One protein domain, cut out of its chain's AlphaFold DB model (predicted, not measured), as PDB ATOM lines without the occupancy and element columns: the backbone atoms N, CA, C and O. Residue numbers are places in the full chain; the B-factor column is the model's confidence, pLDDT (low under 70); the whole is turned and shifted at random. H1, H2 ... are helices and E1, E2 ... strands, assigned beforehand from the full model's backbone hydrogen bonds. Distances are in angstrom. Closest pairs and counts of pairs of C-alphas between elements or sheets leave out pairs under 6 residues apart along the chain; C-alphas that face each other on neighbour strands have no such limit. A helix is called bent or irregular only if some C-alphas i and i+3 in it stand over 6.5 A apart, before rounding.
ATOM      1  N   VAL A   2     -22.324 -11.574 -52.471       53.59
ATOM      2  CA  VAL A   2     -23.605 -12.078 -51.925       53.59
ATOM      3  C   VAL A   2     -24.740 -12.131 -52.965       53.59
ATOM      4  O   VAL A   2     -25.516 -13.073 -52.980       53.59
ATOM      5  N   ALA A   3     -24.789 -11.187 -53.907       50.09
ATOM      6  CA  ALA A   3     -25.826 -11.139 -54.945       50.09
ATOM      7  C   ALA A   3     -25.823 -12.348 -55.914       50.09
ATOM      8  O   ALA A   3     -26.877 -12.765 -56.382       50.09
ATOM      9  N   LEU A   4     -24.659 -12.975 -56.146       52.53
ATOM     10  CA  LEU A   4     -24.547 -14.226 -56.918       52.53
ATOM     11  C   LEU A   4     -25.236 -15.409 -56.223       52.53
ATOM     12  O   LEU A   4     -25.763 -16.284 -56.899       52.53
ATOM     13  N   LEU A   5     -25.263 -15.421 -54.885       56.84
ATOM     14  CA  LEU A   5     -25.908 -16.480 -54.101       56.84
ATOM     15  C   LEU A   5     -27.436 -16.372 -54.149       56.84
ATOM     16  O   LEU A   5     -28.124 -17.385 -54.090       56.84
ATOM     17  N   PHE A   6     -27.955 -15.152 -54.296       58.69
ATOM     18  CA  PHE A   6     -29.390 -14.883 -54.370       58.69
ATOM     19  C   PHE A   6     -29.919 -14.732 -55.797       58.69
ATOM     20  O   PHE A   6     -31.115 -14.533 -55.974       58.69
ATOM     21  N   GLY A   7     -29.057 -14.849 -56.814       55.94
ATOM     22  CA  GLY A   7     -29.480 -14.830 -58.214       55.94
ATOM     23  C   GLY A   7     -30.011 -13.491 -58.709       55.94
ATOM     24  O   GLY A   7     -30.705 -13.450 -59.721       55.94
ATOM     25  N   THR A   8     -29.719 -12.408 -57.995       60.06
ATOM     26  CA  THR A   8     -30.283 -11.087 -58.260       60.06
ATOM     27  C   THR A   8     -29.178 -10.141 -58.698       60.06
ATOM     28  O   THR A   8     -28.068 -10.141 -58.162       60.06
ATOM     29  N   ALA A   9     -29.453  -9.346 -59.731       67.12
ATOM     30  CA  ALA A   9     -28.509  -8.336 -60.177       67.12
ATOM     31  C   ALA A   9     -28.371  -7.262 -59.092       67.12
ATOM     32  O   ALA A   9     -29.372  -6.789 -58.550       67.12
ATOM     33  N   ILE A  10     -27.133  -6.856 -58.797       72.75
ATOM     34  CA  ILE A  10     -26.909  -5.646 -58.007       72.75
ATOM     35  C   ILE A  10     -27.363  -4.474 -58.871       72.75
ATOM     36  O   ILE A  10     -26.810  -4.243 -59.947       72.75
ATOM     37  N   SER A  11     -28.373  -3.753 -58.404       79.88
ATOM     38  CA  SER A  11     -28.835  -2.510 -59.003       79.88
ATOM     39  C   SER A  11     -28.471  -1.337 -58.100       79.88
ATOM     40  O   SER A  11     -28.115  -1.503 -56.933       79.88
ATOM     41  N   THR A  12     -28.536  -0.129 -58.643       83.75
ATOM     42  CA  THR A  12     -28.434   1.088 -57.838       83.75
ATOM     43  C   THR A  12     -29.846   1.556 -57.534       83.75
ATOM     44  O   THR A  12     -30.615   1.815 -58.458       83.75
ATOM     45  N   ALA A  13     -30.180   1.694 -56.254       82.38
ATOM     46  CA  ALA A  13     -31.442   2.292 -55.838       82.38
ATOM     47  C   ALA A  13     -31.193   3.436 -54.860       82.38
ATOM     48  O   ALA A  13     -30.226   3.428 -54.094       82.38
ATOM     49  N   THR A  14     -32.091   4.416 -54.883       84.50
ATOM     50  CA  THR A  14     -32.125   5.466 -53.869       84.50
ATOM     51  C   THR A  14     -32.797   4.914 -52.625       84.50
ATOM     52  O   THR A  14     -33.970   4.545 -52.662       84.50
ATOM     53  N   MET A  15     -32.055   4.845 -51.527       84.81
ATOM     54  CA  MET A  15     -32.583   4.407 -50.241       84.81
ATOM     55  C   MET A  15     -31.895   5.117 -49.087       84.81
ATOM     56  O   MET A  15     -30.785   5.630 -49.217       84.81
ATOM     57  N   SER A  16     -32.589   5.147 -47.956       88.19
ATOM     58  CA  SER A  16     -32.077   5.717 -46.723       88.19
ATOM     59  C   SER A  16     -31.231   4.686 -45.978       88.19
ATOM     60  O   SER A  16     -31.722   3.600 -45.674       88.19
ATOM     61  N   VAL A  17     -29.993   5.032 -45.634       88.12
ATOM     62  CA  VAL A  17     -29.110   4.187 -44.816       88.12
ATOM     63  C   VAL A  17     -28.932   4.817 -43.442       88.12
ATOM     64  O   VAL A  17     -28.697   6.020 -43.327       88.12
ATOM     65  N   ALA A  18     -29.048   4.004 -42.391       89.62
ATOM     66  CA  ALA A  18     -28.795   4.446 -41.027       89.62
ATOM     67  C   ALA A  18     -27.303   4.702 -40.813       89.62
ATOM     68  O   ALA A  18     -26.460   3.842 -41.068       89.62
ATOM     69  N   LYS A  19     -26.987   5.891 -40.308       91.69
ATOM     70  CA  LYS A  19     -25.654   6.306 -39.904       91.69
ATOM     71  C   LYS A  19     -25.639   6.564 -38.404       91.69
ATOM     72  O   LYS A  19     -26.564   7.156 -37.851       91.69
ATOM     73  N   ARG A  20     -24.555   6.121 -37.771       93.12
ATOM     74  CA  ARG A  20     -24.187   6.457 -36.397       93.12
ATOM     75  C   ARG A  20     -22.979   7.379 -36.440       93.12
ATOM     76  O   ARG A  20     -22.000   7.074 -37.117       93.12
ATOM     77  N   GLU A  21     -23.031   8.465 -35.692       93.25
ATOM     78  CA  GLU A  21     -21.936   9.422 -35.570       93.25
ATOM     79  C   GLU A  21     -21.764   9.820 -34.108       93.25
ATOM     80  O   GLU A  21     -22.749  10.041 -33.413       93.25
ATOM     81  N   VAL A  22     -20.523   9.869 -33.630       95.81
ATOM     82  CA  VAL A  22     -20.208  10.339 -32.278       95.81
ATOM     83  C   VAL A  22     -19.562  11.705 -32.397       95.81
ATOM     84  O   VAL A  22     -18.568  11.853 -33.107       95.81
ATOM     85  N   LEU A  23     -20.123  12.690 -31.704       96.19
ATOM     86  CA  LEU A  23     -19.665  14.071 -31.732       96.19
ATOM     87  C   LEU A  23     -19.214  14.504 -30.347       96.19
ATOM     88  O   LEU A  23     -19.837  14.171 -29.339       96.19
ATOM     89  N   SER A  24     -18.134  15.278 -30.312       95.38
ATOM     90  CA  SER A  24     -17.724  15.978 -29.097       95.38
ATOM     91  C   SER A  24     -18.515  17.277 -28.976       95.38
ATOM     92  O   SER A  24     -18.702  17.985 -29.963       95.38
ATOM     93  N   VAL A  25     -18.960  17.588 -27.764       96.31
ATOM     94  CA  VAL A  25     -19.672  18.820 -27.425       96.31
ATOM     95  C   VAL A  25     -18.812  19.587 -26.429       96.31
ATOM     96  O   VAL A  25     -18.410  19.048 -25.395       96.31
ATOM     97  N   ALA A  26     -18.498  20.840 -26.743       96.31
ATOM     98  CA  ALA A  26     -17.768  21.711 -25.836       96.31
ATOM     99  C   ALA A  26     -18.633  22.083 -24.623       96.31
ATOM    100  O   ALA A  26     -19.866  22.082 -24.691       96.31
ATOM    101  N   ALA A  27     -17.980  22.467 -23.523       95.12
ATOM    102  CA  ALA A  27     -18.677  23.083 -22.397       95.12
ATOM    103  C   ALA A  27     -19.496  24.293 -22.889       95.12
ATOM    104  O   ALA A  27     -19.030  25.074 -23.721       95.12
ATOM    105  N   GLY A  28     -20.730  24.420 -22.408       94.06
ATOM    106  CA  GLY A  28     -21.702  25.394 -22.905       94.06
ATOM    107  C   GLY A  28     -22.556  24.911 -24.086       94.06
ATOM    108  O   GLY A  28     -23.392  25.677 -24.555       94.06
ATOM    109  N   GLY A  29     -22.397  23.665 -24.550       94.00
ATOM    110  CA  GLY A  29     -23.337  23.019 -25.480       94.00
ATOM    111  C   GLY A  29     -23.118  23.317 -26.968       94.00
ATOM    112  O   GLY A  29     -24.058  23.216 -27.753       94.00
ATOM    113  N   THR A  30     -21.904  23.687 -27.381       94.31
ATOM    114  CA  THR A  30     -21.586  24.060 -28.777       94.31
ATOM    115  C   THR A  30     -20.504  23.165 -29.394       94.31
ATOM    116  O   THR A  30     -19.912  22.328 -28.713       94.31
ATOM    117  N   GLY A  31     -20.240  23.324 -30.696       88.50
ATOM    118  CA  GLY A  31     -19.111  22.679 -31.386       88.50
ATOM    119  C   GLY A  31     -19.400  21.307 -32.008       88.50
ATOM    120  O   GLY A  31     -18.506  20.729 -32.622       88.50
ATOM    121  N   ALA A  32     -20.629  20.802 -31.903       95.56
ATOM    122  CA  ALA A  32     -21.041  19.562 -32.548       95.56
ATOM    123  C   ALA A  32     -21.563  19.831 -33.965       95.56
ATOM    124  O   ALA A  32     -22.539  20.558 -34.149       95.56
ATOM    125  N   VAL A  33     -20.928  19.223 -34.969       97.19
ATOM    126  CA  VAL A  33     -21.310  19.359 -36.381       97.19
ATOM    127  C   VAL A  33     -21.414  17.974 -37.001       97.19
ATOM    128  O   VAL A  33     -20.456  17.207 -36.958       97.19
ATOM    129  N   LEU A  34     -22.573  17.656 -37.572       96.12
ATOM    130  CA  LEU A  34     -22.783  16.418 -38.318       96.12
ATOM    131  C   LEU A  34     -21.992  16.454 -39.626       96.12
ATOM    132  O   LEU A  34     -22.051  17.430 -40.371       96.12
ATOM    133  N   ALA A  35     -21.325  15.355 -39.966       94.12
ATOM    134  CA  ALA A  35     -20.575  15.249 -41.217       94.12
ATOM    135  C   ALA A  35     -21.458  15.278 -42.482       94.12
ATOM    136  O   ALA A  35     -20.940  15.422 -43.589       94.12
ATOM    137  N   ALA A  36     -22.773  15.082 -42.350       93.56
ATOM    138  CA  ALA A  36     -23.720  15.143 -43.456       93.56
ATOM    139  C   ALA A  36     -25.114  15.567 -42.976       93.56
ATOM    140  O   ALA A  36     -25.478  15.348 -41.823       93.56
ATOM    141  N   THR A  37     -25.903  16.131 -43.891       94.19
ATOM    142  CA  THR A  37     -27.288  16.527 -43.621       94.19
ATOM    143  C   THR A  37     -28.158  15.291 -43.366       94.19
ATOM    144  O   THR A  37     -28.313  14.471 -44.277       94.19
ATOM    145  N   PRO A  38     -28.759  15.145 -42.174       94.75
ATOM    146  CA  PRO A  38     -29.673  14.053 -41.895       94.75
ATOM    147  C   PRO A  38     -30.973  14.233 -42.681       94.75
ATOM    148  O   PRO A  38     -31.454  15.351 -42.883       94.75
ATOM    149  N   LYS A  39     -31.602  13.123 -43.069       92.50
ATOM    150  CA  LYS A  39     -32.969  13.147 -43.593       92.50
ATOM    151  C   LYS A  39     -33.898  13.781 -42.558       92.50
ATOM    152  O   LYS A  39     -33.841  13.431 -41.373       92.50
ATOM    153  N   ALA A  40     -34.765  14.689 -43.000       90.62
ATOM    154  CA  ALA A  40     -35.691  15.396 -42.122       90.62
ATOM    155  C   ALA A  40     -36.497  14.414 -41.248       90.62
ATOM    156  O   ALA A  40     -37.062  13.444 -41.750       90.62
ATOM    157  N   GLY A  41     -36.512  14.658 -39.935       90.69
ATOM    158  CA  GLY A  41     -37.220  13.828 -38.955       90.69
ATOM    159  C   GLY A  41     -36.546  12.501 -38.585       90.69
ATOM    160  O   GLY A  41     -37.117  11.752 -37.804       90.69
ATOM    161  N   SER A  42     -35.354  12.195 -39.112       93.50
ATOM    162  CA  SER A  42     -34.651  10.933 -38.811       93.50
ATOM    163  C   SER A  42     -33.608  11.021 -37.697       93.50
ATOM    164  O   SER A  42     -33.080   9.991 -37.292       93.50
ATOM    165  N   LEU A  43     -33.267  12.232 -37.248       95.50
ATOM    166  CA  LEU A  43     -32.193  12.459 -36.286       95.50
ATOM    167  C   LEU A  43     -32.659  12.156 -34.858       95.50
ATOM    168  O   LEU A  43     -33.618  12.756 -34.375       95.50
ATOM    169  N   THR A  44     -31.925  11.285 -34.178       95.12
ATOM    170  CA  THR A  44     -32.076  10.974 -32.753       95.12
ATOM    171  C   THR A  44     -30.718  11.113 -32.076       95.12
ATOM    172  O   THR A  44     -29.709  10.655 -32.617       95.12
ATOM    173  N   ILE A  45     -30.670  11.761 -30.910       96.88
ATOM    174  CA  ILE A  45     -29.417  12.097 -30.230       96.88
ATOM    175  C   ILE A  45     -29.475  11.650 -28.771       96.88
ATOM    176  O   ILE A  45     -30.414  11.990 -28.059       96.88
ATOM    177  N   PHE A  46     -28.437  10.959 -28.307       96.62
ATOM    178  CA  PHE A  46     -28.260  10.599 -26.898       96.62
ATOM    179  C   PHE A  46     -26.934  11.142 -26.377       96.62
ATOM    180  O   PHE A  46     -25.943  11.162 -27.111       96.62
ATOM    181  N   ILE A  47     -26.899  11.552 -25.110       95.94
ATOM    182  CA  ILE A  47     -25.629  11.757 -24.401       95.94
ATOM    183  C   ILE A  47     -24.923  10.404 -24.287       95.94
ATOM    184  O   ILE A  47     -25.573   9.391 -24.036       95.94
ATOM    185  N   LEU A  48     -23.608  10.386 -24.490       94.00
ATOM    186  CA  LEU A  48     -22.787   9.222 -24.177       94.00
ATOM    187  C   LEU A  48     -22.179   9.364 -22.787       94.00
ATOM    188  O   LEU A  48     -21.668  10.429 -22.434       94.00
ATOM    189  N   ASP A  49     -22.199   8.268 -22.037       88.75
ATOM    190  CA  ASP A  49     -21.481   8.175 -20.771       88.75
ATOM    191  C   ASP A  49     -19.960   8.120 -21.005       88.75
ATOM    192  O   ASP A  49     -19.468   8.064 -22.136       88.75
ATOM    193  N   SER A  50     -19.176   8.124 -19.923       85.12
ATOM    194  CA  SER A  50     -17.706   8.141 -19.986       85.12
ATOM    195  C   SER A  50     -17.078   6.927 -20.684       85.12
ATOM    196  O   SER A  50     -15.885   6.945 -20.975       85.12
ATOM    197  N   ASP A  51     -17.851   5.863 -20.912       83.38
ATOM    198  CA  ASP A  51     -17.428   4.677 -21.660       83.38
ATOM    199  C   ASP A  51     -17.578   4.835 -23.187       83.38
ATOM    200  O   ASP A  51     -17.159   3.949 -23.931       83.38
ATOM    201  N   SER A  52     -18.165   5.944 -23.659       81.12
ATOM    202  CA  SER A  52     -18.473   6.233 -25.067       81.12
ATOM    203  C   SER A  52     -19.372   5.187 -25.758       81.12
ATOM    204  O   SER A  52     -19.451   5.148 -26.993       81.12
ATOM    205  N   VAL A  53     -20.059   4.342 -24.982       79.50
ATOM    206  CA  VAL A  53     -20.898   3.236 -25.471       79.50
ATOM    207  C   VAL A  53     -22.303   3.315 -24.887       79.50
ATOM    208  O   VAL A  53     -23.273   3.171 -25.633       79.50
ATOM    209  N   SER A  54     -22.420   3.553 -23.584       86.88
ATOM    210  CA  SER A  54     -23.696   3.598 -22.882       86.88
ATOM    211  C   SER A  54     -24.457   4.882 -23.213       86.88
ATOM    212  O   SER A  54     -23.887   5.975 -23.296       86.88
ATOM    213  N   HIS A  55     -25.757   4.728 -23.469       90.50
ATOM    214  CA  HIS A  55     -26.649   5.841 -23.771       90.50
ATOM    215  C   HIS A  55     -27.196   6.433 -22.471       90.50
ATOM    216  O   HIS A  55     -27.925   5.767 -21.735       90.50
ATOM    217  N   GLY A  56     -26.890   7.706 -22.248       91.00
ATOM    218  CA  GLY A  56     -27.519   8.535 -21.236       91.00
ATOM    219  C   GLY A  56     -28.827   9.153 -21.739       91.00
ATOM    220  O   GLY A  56     -29.590   8.564 -22.506       91.00
ATOM    221  N   VAL A  57     -29.096  10.381 -21.295       93.19
ATOM    222  CA  VAL A  57     -30.355  11.081 -21.576       93.19
ATOM    223  C   VAL A  57     -30.472  11.465 -23.055       93.19
ATOM    224  O   VAL A  57     -29.551  12.044 -23.645       93.19
ATOM    225  N   GLU A  58     -31.636  11.189 -23.646       95.88
ATOM    226  CA  GLU A  58     -31.984  11.633 -24.996       95.88
ATOM    227  C   GLU A  58     -32.079  13.163 -25.070       95.88
ATOM    228  O   GLU A  58     -32.703  13.813 -24.229       95.88
ATOM    229  N   GLN A  59     -31.485  13.736 -26.113       96.69
ATOM    230  CA  GLN A  59     -31.623  15.145 -26.450       96.69
ATOM    231  C   GLN A  59     -32.741  15.289 -27.479       96.69
ATOM    232  O   GLN A  59     -32.636  14.803 -28.603       96.69
ATOM    233  N   THR A  60     -33.810  15.987 -27.108       96.31
ATOM    234  CA  THR A  60     -34.990  16.161 -27.969       96.31
ATOM    235  C   THR A  60     -35.003  17.538 -28.620       96.31
ATOM    236  O   THR A  60     -34.471  18.502 -28.074       96.31
ATOM    237  N   THR A  61     -35.625  17.679 -29.785       95.25
ATOM    238  CA  THR A  61     -35.692  18.982 -30.462       95.25
ATOM    239  C   THR A  61     -36.418  20.018 -29.597       95.25
ATOM    240  O   THR A  61     -37.459  19.729 -28.997       95.25
ATOM    241  N   GLY A  62     -35.889  21.241 -29.522       94.50
ATOM    242  CA  GLY A  62     -36.515  22.339 -28.786       94.50
ATOM    243  C   GLY A  62     -35.650  23.595 -28.722       94.50
ATOM    244  O   GLY A  62     -34.860  23.865 -29.623       94.50
ATOM    245  N   THR A  63     -35.810  24.362 -27.642       94.75
ATOM    246  CA  THR A  63     -35.069  25.608 -27.400       94.75
ATOM    247  C   THR A  63     -33.948  25.365 -26.381       94.75
ATOM    248  O   THR A  63     -34.179  25.510 -25.176       94.75
ATOM    249  N   PRO A  64     -32.723  25.006 -26.819       95.06
ATOM    250  CA  PRO A  64     -31.608  24.714 -25.913       95.06
ATOM    251  C   PRO A  64     -31.214  25.906 -25.034       95.06
ATOM    252  O   PRO A  64     -30.676  25.708 -23.954       95.06
ATOM    253  N   ALA A  65     -31.523  27.142 -25.435       94.06
ATOM    254  CA  ALA A  65     -31.224  28.328 -24.632       94.06
ATOM    255  C   ALA A  65     -31.976  28.374 -23.285       94.06
ATOM    256  O   ALA A  65     -31.522  29.042 -22.362       94.06
ATOM    257  N   THR A  66     -33.119  27.687 -23.164       93.38
ATOM    258  CA  THR A  66     -34.018  27.816 -22.001       93.38
ATOM    259  C   THR A  66     -34.363  26.498 -21.320       93.38
ATOM    260  O   THR A  66     -34.893  26.514 -20.213       93.38
ATOM    261  N   THR A  67     -34.137  25.356 -21.971       95.19
ATOM    262  CA  THR A  67     -34.617  24.060 -21.475       95.19
ATOM    263  C   THR A  67     -33.541  22.997 -21.618       95.19
ATOM    264  O   THR A  67     -32.972  22.825 -22.694       95.19
ATOM    265  N   GLU A  68     -33.282  22.278 -20.529       95.88
ATOM    266  CA  GLU A  68     -32.350  21.150 -20.491       95.88
ATOM    267  C   GLU A  68     -32.801  19.994 -21.385       95.88
ATOM    268  O   GLU A  68     -33.991  19.812 -21.657       95.88
ATOM    269  N   ASN A  69     -31.834  19.186 -21.817       95.69
ATOM    270  CA  ASN A  69     -32.043  18.012 -22.664       95.69
ATOM    271  C   ASN A  69     -32.720  18.337 -24.003       95.69
ATOM    272  O   ASN A  69     -33.426  17.509 -24.595       95.69
ATOM    273  N   LYS A  70     -32.524  19.578 -24.463       96.69
ATOM    274  CA  LYS A  70     -32.970  20.061 -25.763       96.69
ATOM    275  C   LYS A  70     -31.795  20.358 -26.672       96.69
ATOM    276  O   LYS A  70     -30.755  20.833 -26.218       96.69
ATOM    277  N   TYR A  71     -32.018  20.147 -27.964       96.88
ATOM    278  CA  TYR A  71     -31.119  20.600 -29.013       96.88
ATOM    279  C   TYR A  71     -31.861  21.388 -30.093       96.88
ATOM    280  O   TYR A  71     -33.069  21.228 -30.296       96.88
ATOM    281  N   SER A  72     -31.116  22.224 -30.806       96.19
ATOM    282  CA  SER A  72     -31.519  22.804 -32.083       96.19
ATOM    283  C   SER A  72     -30.483  22.469 -33.152       96.19
ATOM    284  O   SER A  72     -29.324  22.186 -32.845       96.19
ATOM    285  N   ILE A  73     -30.917  22.481 -34.413       95.62
ATOM    286  CA  ILE A  73     -30.044  22.300 -35.569       95.62
ATOM    287  C   ILE A  73     -30.088  23.553 -36.445       95.62
ATOM    288  O   ILE A  73     -31.164  24.015 -36.827       95.62
ATOM    289  N   ALA A  74     -28.918  24.108 -36.746       94.75
ATOM    290  CA  ALA A  74     -28.722  25.203 -37.684       94.75
ATOM    291  C   ALA A  74     -27.963  24.694 -38.915       94.75
ATOM    292  O   ALA A  74     -27.261  23.683 -38.855       94.75
ATOM    293  N   ASN A  75     -28.139  25.361 -40.061       93.75
ATOM    294  CA  ASN A  75     -27.416  25.038 -41.300       93.75
ATOM    295  C   ASN A  75     -27.466  23.540 -41.681       93.75
ATOM    296  O   ASN A  75     -26.537  23.000 -42.280       93.75
ATOM    297  N   ASN A  76     -28.553  22.855 -41.302       92.81
ATOM    298  CA  ASN A  76     -28.797  21.419 -41.475       92.81
ATOM    299  C   ASN A  76     -27.789  20.451 -40.824       92.81
ATOM    300  O   ASN A  76     -27.960  19.244 -40.963       92.81
ATOM    301  N   THR A  77     -26.760  20.931 -40.124       95.62
ATOM    302  CA  THR A  77     -25.671  20.081 -39.602       95.62
ATOM    303  C   THR A  77     -25.113  20.538 -38.256       95.62
ATOM    304  O   THR A  77     -24.583  19.714 -37.514       95.62
ATOM    305  N   GLU A  78     -25.246  21.816 -37.910       96.38
ATOM    306  CA  GLU A  78     -24.687  22.393 -36.690       96.38
ATOM    307  C   GLU A  78     -25.655  22.192 -35.529       96.38
ATOM    308  O   GLU A  78     -26.776  22.701 -35.543       96.38
ATOM    309  N   LEU A  79     -25.224  21.448 -34.515       97.00
ATOM    310  CA  LEU A  79     -26.029  21.131 -33.345       97.00
ATOM    311  C   LEU A  79     -25.669  22.062 -32.190       97.00
ATOM    312  O   LEU A  79     -24.500  22.247 -31.849       97.00
ATOM    313  N   THR A  80     -26.698  22.623 -31.564       97.31
ATOM    314  CA  THR A  80     -26.575  23.385 -30.320       97.31
ATOM    315  C   THR A  80     -27.381  22.700 -29.232       97.31
ATOM    316  O   THR A  80     -28.544  22.358 -29.443       97.31
ATOM    317  N   PHE A  81     -26.776  22.537 -28.063       97.56
ATOM    318  CA  PHE A  81     -27.360  21.917 -26.881       97.56
ATOM    319  C   PHE A  81     -27.479  22.924 -25.741       97.56
ATOM    320  O   PHE A  81     -26.896  24.008 -25.770       97.56
ATOM    321  N   ASN A  82     -28.251  22.570 -24.719       97.25
ATOM    322  CA  ASN A  82     -28.383  23.397 -23.530       97.25
ATOM    323  C   ASN A  82     -27.071  23.452 -22.720       97.25
ATOM    324  O   ASN A  82     -26.419  22.431 -22.492       97.25
ATOM    325  N   ALA A  83     -26.711  24.649 -22.248       95.44
ATOM    326  CA  ALA A  83     -25.473  24.886 -21.506       95.44
ATOM    327  C   ALA A  83     -25.440  24.219 -20.120       95.44
ATOM    328  O   ALA A  83     -24.362  23.876 -19.648       95.44
ATOM    329  N   THR A  84     -26.591  24.009 -19.475       95.75
ATOM    330  CA  THR A  84     -26.679  23.271 -18.205       95.75
ATOM    331  C   THR A  84     -26.514  21.771 -18.437       95.75
ATOM    332  O   THR A  84     -25.796  21.115 -17.689       95.75
ATOM    333  N   THR A  85     -27.104  21.233 -19.513       94.31
ATOM    334  CA  THR A  85     -26.896  19.835 -19.926       94.31
ATOM    335  C   THR A  85     -25.425  19.547 -20.242       94.31
ATOM    336  O   THR A  85     -24.911  18.503 -19.854       94.31
ATOM    337  N   PHE A  86     -24.727  20.490 -20.881       94.69
ATOM    338  CA  PHE A  86     -23.287  20.415 -21.156       94.69
ATOM    339  C   PHE A  86     -22.501  21.454 -20.351       94.69
ATOM    340  O   PHE A  86     -21.771  22.275 -20.912       94.69
ATOM    341  N   ALA A  87     -22.637  21.424 -19.021       95.25
ATOM    342  CA  ALA A  87     -21.856  22.293 -18.134       95.25
ATOM    343  C   ALA A  87     -20.342  22.016 -18.246       95.25
ATOM    344  O   ALA A  87     -19.522  22.929 -18.158       95.25
ATOM    345  N   SER A  88     -19.978  20.755 -18.497       94.81
ATOM    346  CA  SER A  88     -18.644  20.326 -18.916       94.81
ATOM    347  C   SER A  88     -18.672  19.802 -20.351       94.81
ATOM    348  O   SER A  88     -19.729  19.460 -20.882       94.81
ATOM    349  N   ALA A  89     -17.496  19.717 -20.976       94.81
ATOM    350  CA  ALA A  89     -17.371  19.054 -22.268       94.81
ATOM    351  C   ALA A  89     -17.801  17.580 -22.159       94.81
ATOM    352  O   ALA A  89     -17.579  16.938 -21.130       94.81
ATOM    353  N   GLY A  90     -18.410  17.060 -23.219       94.19
ATOM    354  CA  GLY A  90     -18.955  15.707 -23.259       94.19
ATOM    355  C   GLY A  90     -19.077  15.177 -24.682       94.19
ATOM    356  O   GLY A  90     -18.562  15.774 -25.630       94.19
ATOM    357  N   GLN A  91     -19.757  14.045 -24.835       95.69
ATOM    358  CA  GLN A  91     -20.003  13.428 -26.134       95.69
ATOM    359  C   GLN A  91     -21.480  13.105 -26.319       95.69
ATOM    360  O   GLN A  91     -22.202  12.814 -25.366       95.69
ATOM    361  N   VAL A  92     -21.913  13.127 -27.574       96.44
ATOM    362  CA  VAL A  92     -23.228  12.648 -27.992       96.44
ATOM    363  C   VAL A  92     -23.080  11.629 -29.104       96.44
ATOM    364  O   VAL A  92     -22.155  11.703 -29.915       96.44
ATOM    365  N   VAL A  93     -24.023  10.699 -29.170       96.50
ATOM    366  CA  VAL A  93     -24.222   9.833 -30.326       96.50
ATOM    367  C   VAL A  93     -25.458  10.288 -31.087       96.50
ATOM    368  O   VAL A  93     -26.533  10.463 -30.517       96.50
ATOM    369  N   CYS A  94     -25.293  10.478 -32.388       95.38
ATOM    370  CA  CYS A  94     -26.336  10.847 -33.326       95.38
ATOM    371  C   CYS A  94     -26.629   9.659 -34.242       95.38
ATOM    372  O   CYS A  94     -25.734   9.147 -34.921       95.38
ATOM    373  N   TYR A  95     -27.890   9.251 -34.287       94.81
ATOM    374  CA  TYR A  95     -28.417   8.281 -35.238       94.81
ATOM    375  C   TYR A  95     -29.294   9.017 -36.240       94.81
ATOM    376  O   TYR A  95     -30.184   9.762 -35.840       94.81
ATOM    377  N   TYR A  96     -29.034   8.847 -37.532       94.94
ATOM    378  CA  TYR A  96     -29.838   9.481 -38.573       94.94
ATOM    379  C   TYR A  96     -29.797   8.707 -39.880       94.94
ATOM    380  O   TYR A  96     -28.907   7.894 -40.123       94.94
ATOM    381  N   LEU A  97     -30.777   8.965 -40.737       92.50
ATOM    382  CA  LEU A  97     -30.830   8.399 -42.074       92.50
ATOM    383  C   LEU A  97     -30.151   9.332 -43.077       92.50
ATOM    384  O   LEU A  97     -30.385  10.541 -43.066       92.50
ATOM    385  N   LEU A  98     -29.354   8.759 -43.975       91.81
ATOM    386  CA  LEU A  98     -28.817   9.433 -45.152       91.81
ATOM    387  C   LEU A  98     -29.487   8.889 -46.402       91.81
ATOM    388  O   LEU A  98     -29.421   7.691 -46.662       91.81
ATOM    389  N   ASP A  99     -30.122   9.773 -47.167       89.00
ATOM    390  CA  ASP A  99     -30.604   9.428 -48.498       89.00
ATOM    391  C   ASP A  99     -29.415   9.397 -49.461       89.00
ATOM    392  O   ASP A  99     -28.628  10.342 -49.544       89.00
ATOM    393  N   GLY A 100     -29.283   8.297 -50.194       87.06
ATOM    394  CA  GLY A 100     -28.216   8.124 -51.163       87.06
ATOM    395  C   GLY A 100     -28.539   7.046 -52.183       87.06
ATOM    396  O   GLY A 100     -29.450   6.235 -52.011       87.06
ATOM    397  N   SER A 101     -27.783   7.054 -53.276       87.56
ATOM    398  CA  SER A 101     -27.792   5.966 -54.245       87.56
ATOM    399  C   SER A 101     -26.807   4.897 -53.792       87.56
ATOM    400  O   SER A 101     -25.601   5.139 -53.738       87.56
ATOM    401  N   HIS A 102     -27.327   3.718 -53.468       81.69
ATOM    402  CA  HIS A 102     -26.537   2.610 -52.944       81.69
ATOM    403  C   HIS A 102     -26.682   1.369 -53.833       81.69
ATOM    404  O   HIS A 102     -27.773   1.121 -54.361       81.69
ATOM    405  N   PRO A 103     -25.612   0.569 -53.996       78.25
ATOM    406  CA  PRO A 103     -25.721  -0.765 -54.569       78.25
ATOM    407  C   PRO A 103     -26.613  -1.629 -53.677       78.25
ATOM    408  O   PRO A 103     -26.330  -1.811 -52.494       78.25
ATOM    409  N   THR A 104     -27.685  -2.162 -54.244       75.62
ATOM    410  CA  THR A 104     -28.673  -2.980 -53.547       75.62
ATOM    411  C   THR A 104     -29.057  -4.189 -54.391       75.62
ATOM    412  O   THR A 104     -28.844  -4.223 -55.602       75.62
ATOM    413  N   PHE A 105     -29.628  -5.198 -53.750       70.12
ATOM    414  CA  PHE A 105     -30.325  -6.287 -54.414       70.12
ATOM    415  C   PHE A 105     -31.527  -6.670 -53.549       70.12
ATOM    416  O   PHE A 105     -31.442  -6.665 -52.320       70.12
TER     417      PHE A 105
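This is residues 2 to 105 of the 179 residues of an uncharacterized protein of Clostridiales bacterium (UniProt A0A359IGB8). A sheet folded back on itself makes a head, E2 to E5 with the adjoining parts of E1 and E6, and from it the two long strands E1 and E6 run on side by side as a two-stranded arm. At the far end of this arm is the short helix H1, and the arm makes the length of the whole. The printed part has 104 residues, with one named helix and six named strands, in the order H1 E1 E2 E3 E4 E5 E6. The sheet is mixed, in the order E1, E6, E2, E3, E4, E5, and the class is mostly strand. The whole is loose, with a radius of gyration of the C-alphas of 16.9 A, and elongated, with spans of 55 by 30 by 17 A.

H1 is residues 2 to 6, starting at C-alpha 2 at (-23.605, -12.078, -51.925). E1 is residues 11 to 25, 39.2 A from first to last C-alpha, and bends by 58 degrees at residue 14. E2 is residues 44 to 48, 12.8 A; E3 is residues 55 to 61, 17.3 A, with C-alpha 55 at (-26.649, 5.841, -23.771). E4 is residues 70 to 74, 13.7 A, and E5 is residues 78 to 81, 10.2 A. E6 is residues 90 to 104, 36.9 A, bends by 78 degrees at residue 101 and ends at C-alpha 104 at (-28.673, -2.980, -53.547).

The sheet is a folded sheet, one sheet bent back into two leaves that face each other: E1, E6 and E2 face E4 and E5, with E3 as the hinge. It is strongly twisted and curled, and its edge strands E1 and E5 are only just apart, at 8.3 A. E1 and E6 are antiparallel, with N 11 and O 104 2.9 A apart and N 25 and O 90 2.8 A apart. E6 and E2 are antiparallel, with N 46 and O 93 at 3.0 A. E2 and E3 form an antiparallel hairpin, with N 56 and O 47 at 2.8 A. E3 and E4 are parallel, with N 71 and O 60 at 3.0 A. E4 and E5 form an antiparallel hairpin, with N 74 and O 78 at 2.8 A. Residues 32 to 33 pair, antiparallel, with residues 78 to 79 of E5. H1 is not on the sheet; its O i to N i+4 pair is within hydrogen-bond range.

The two C-alphas farthest apart, those of Gly 7 and Thr 66, are 56.1 A apart. The printed part has no cut. The link from E1 to E2, 18 residues, is long. The mean pLDDT of the printed part is 89.4, and residues 2 to 9 are under 70.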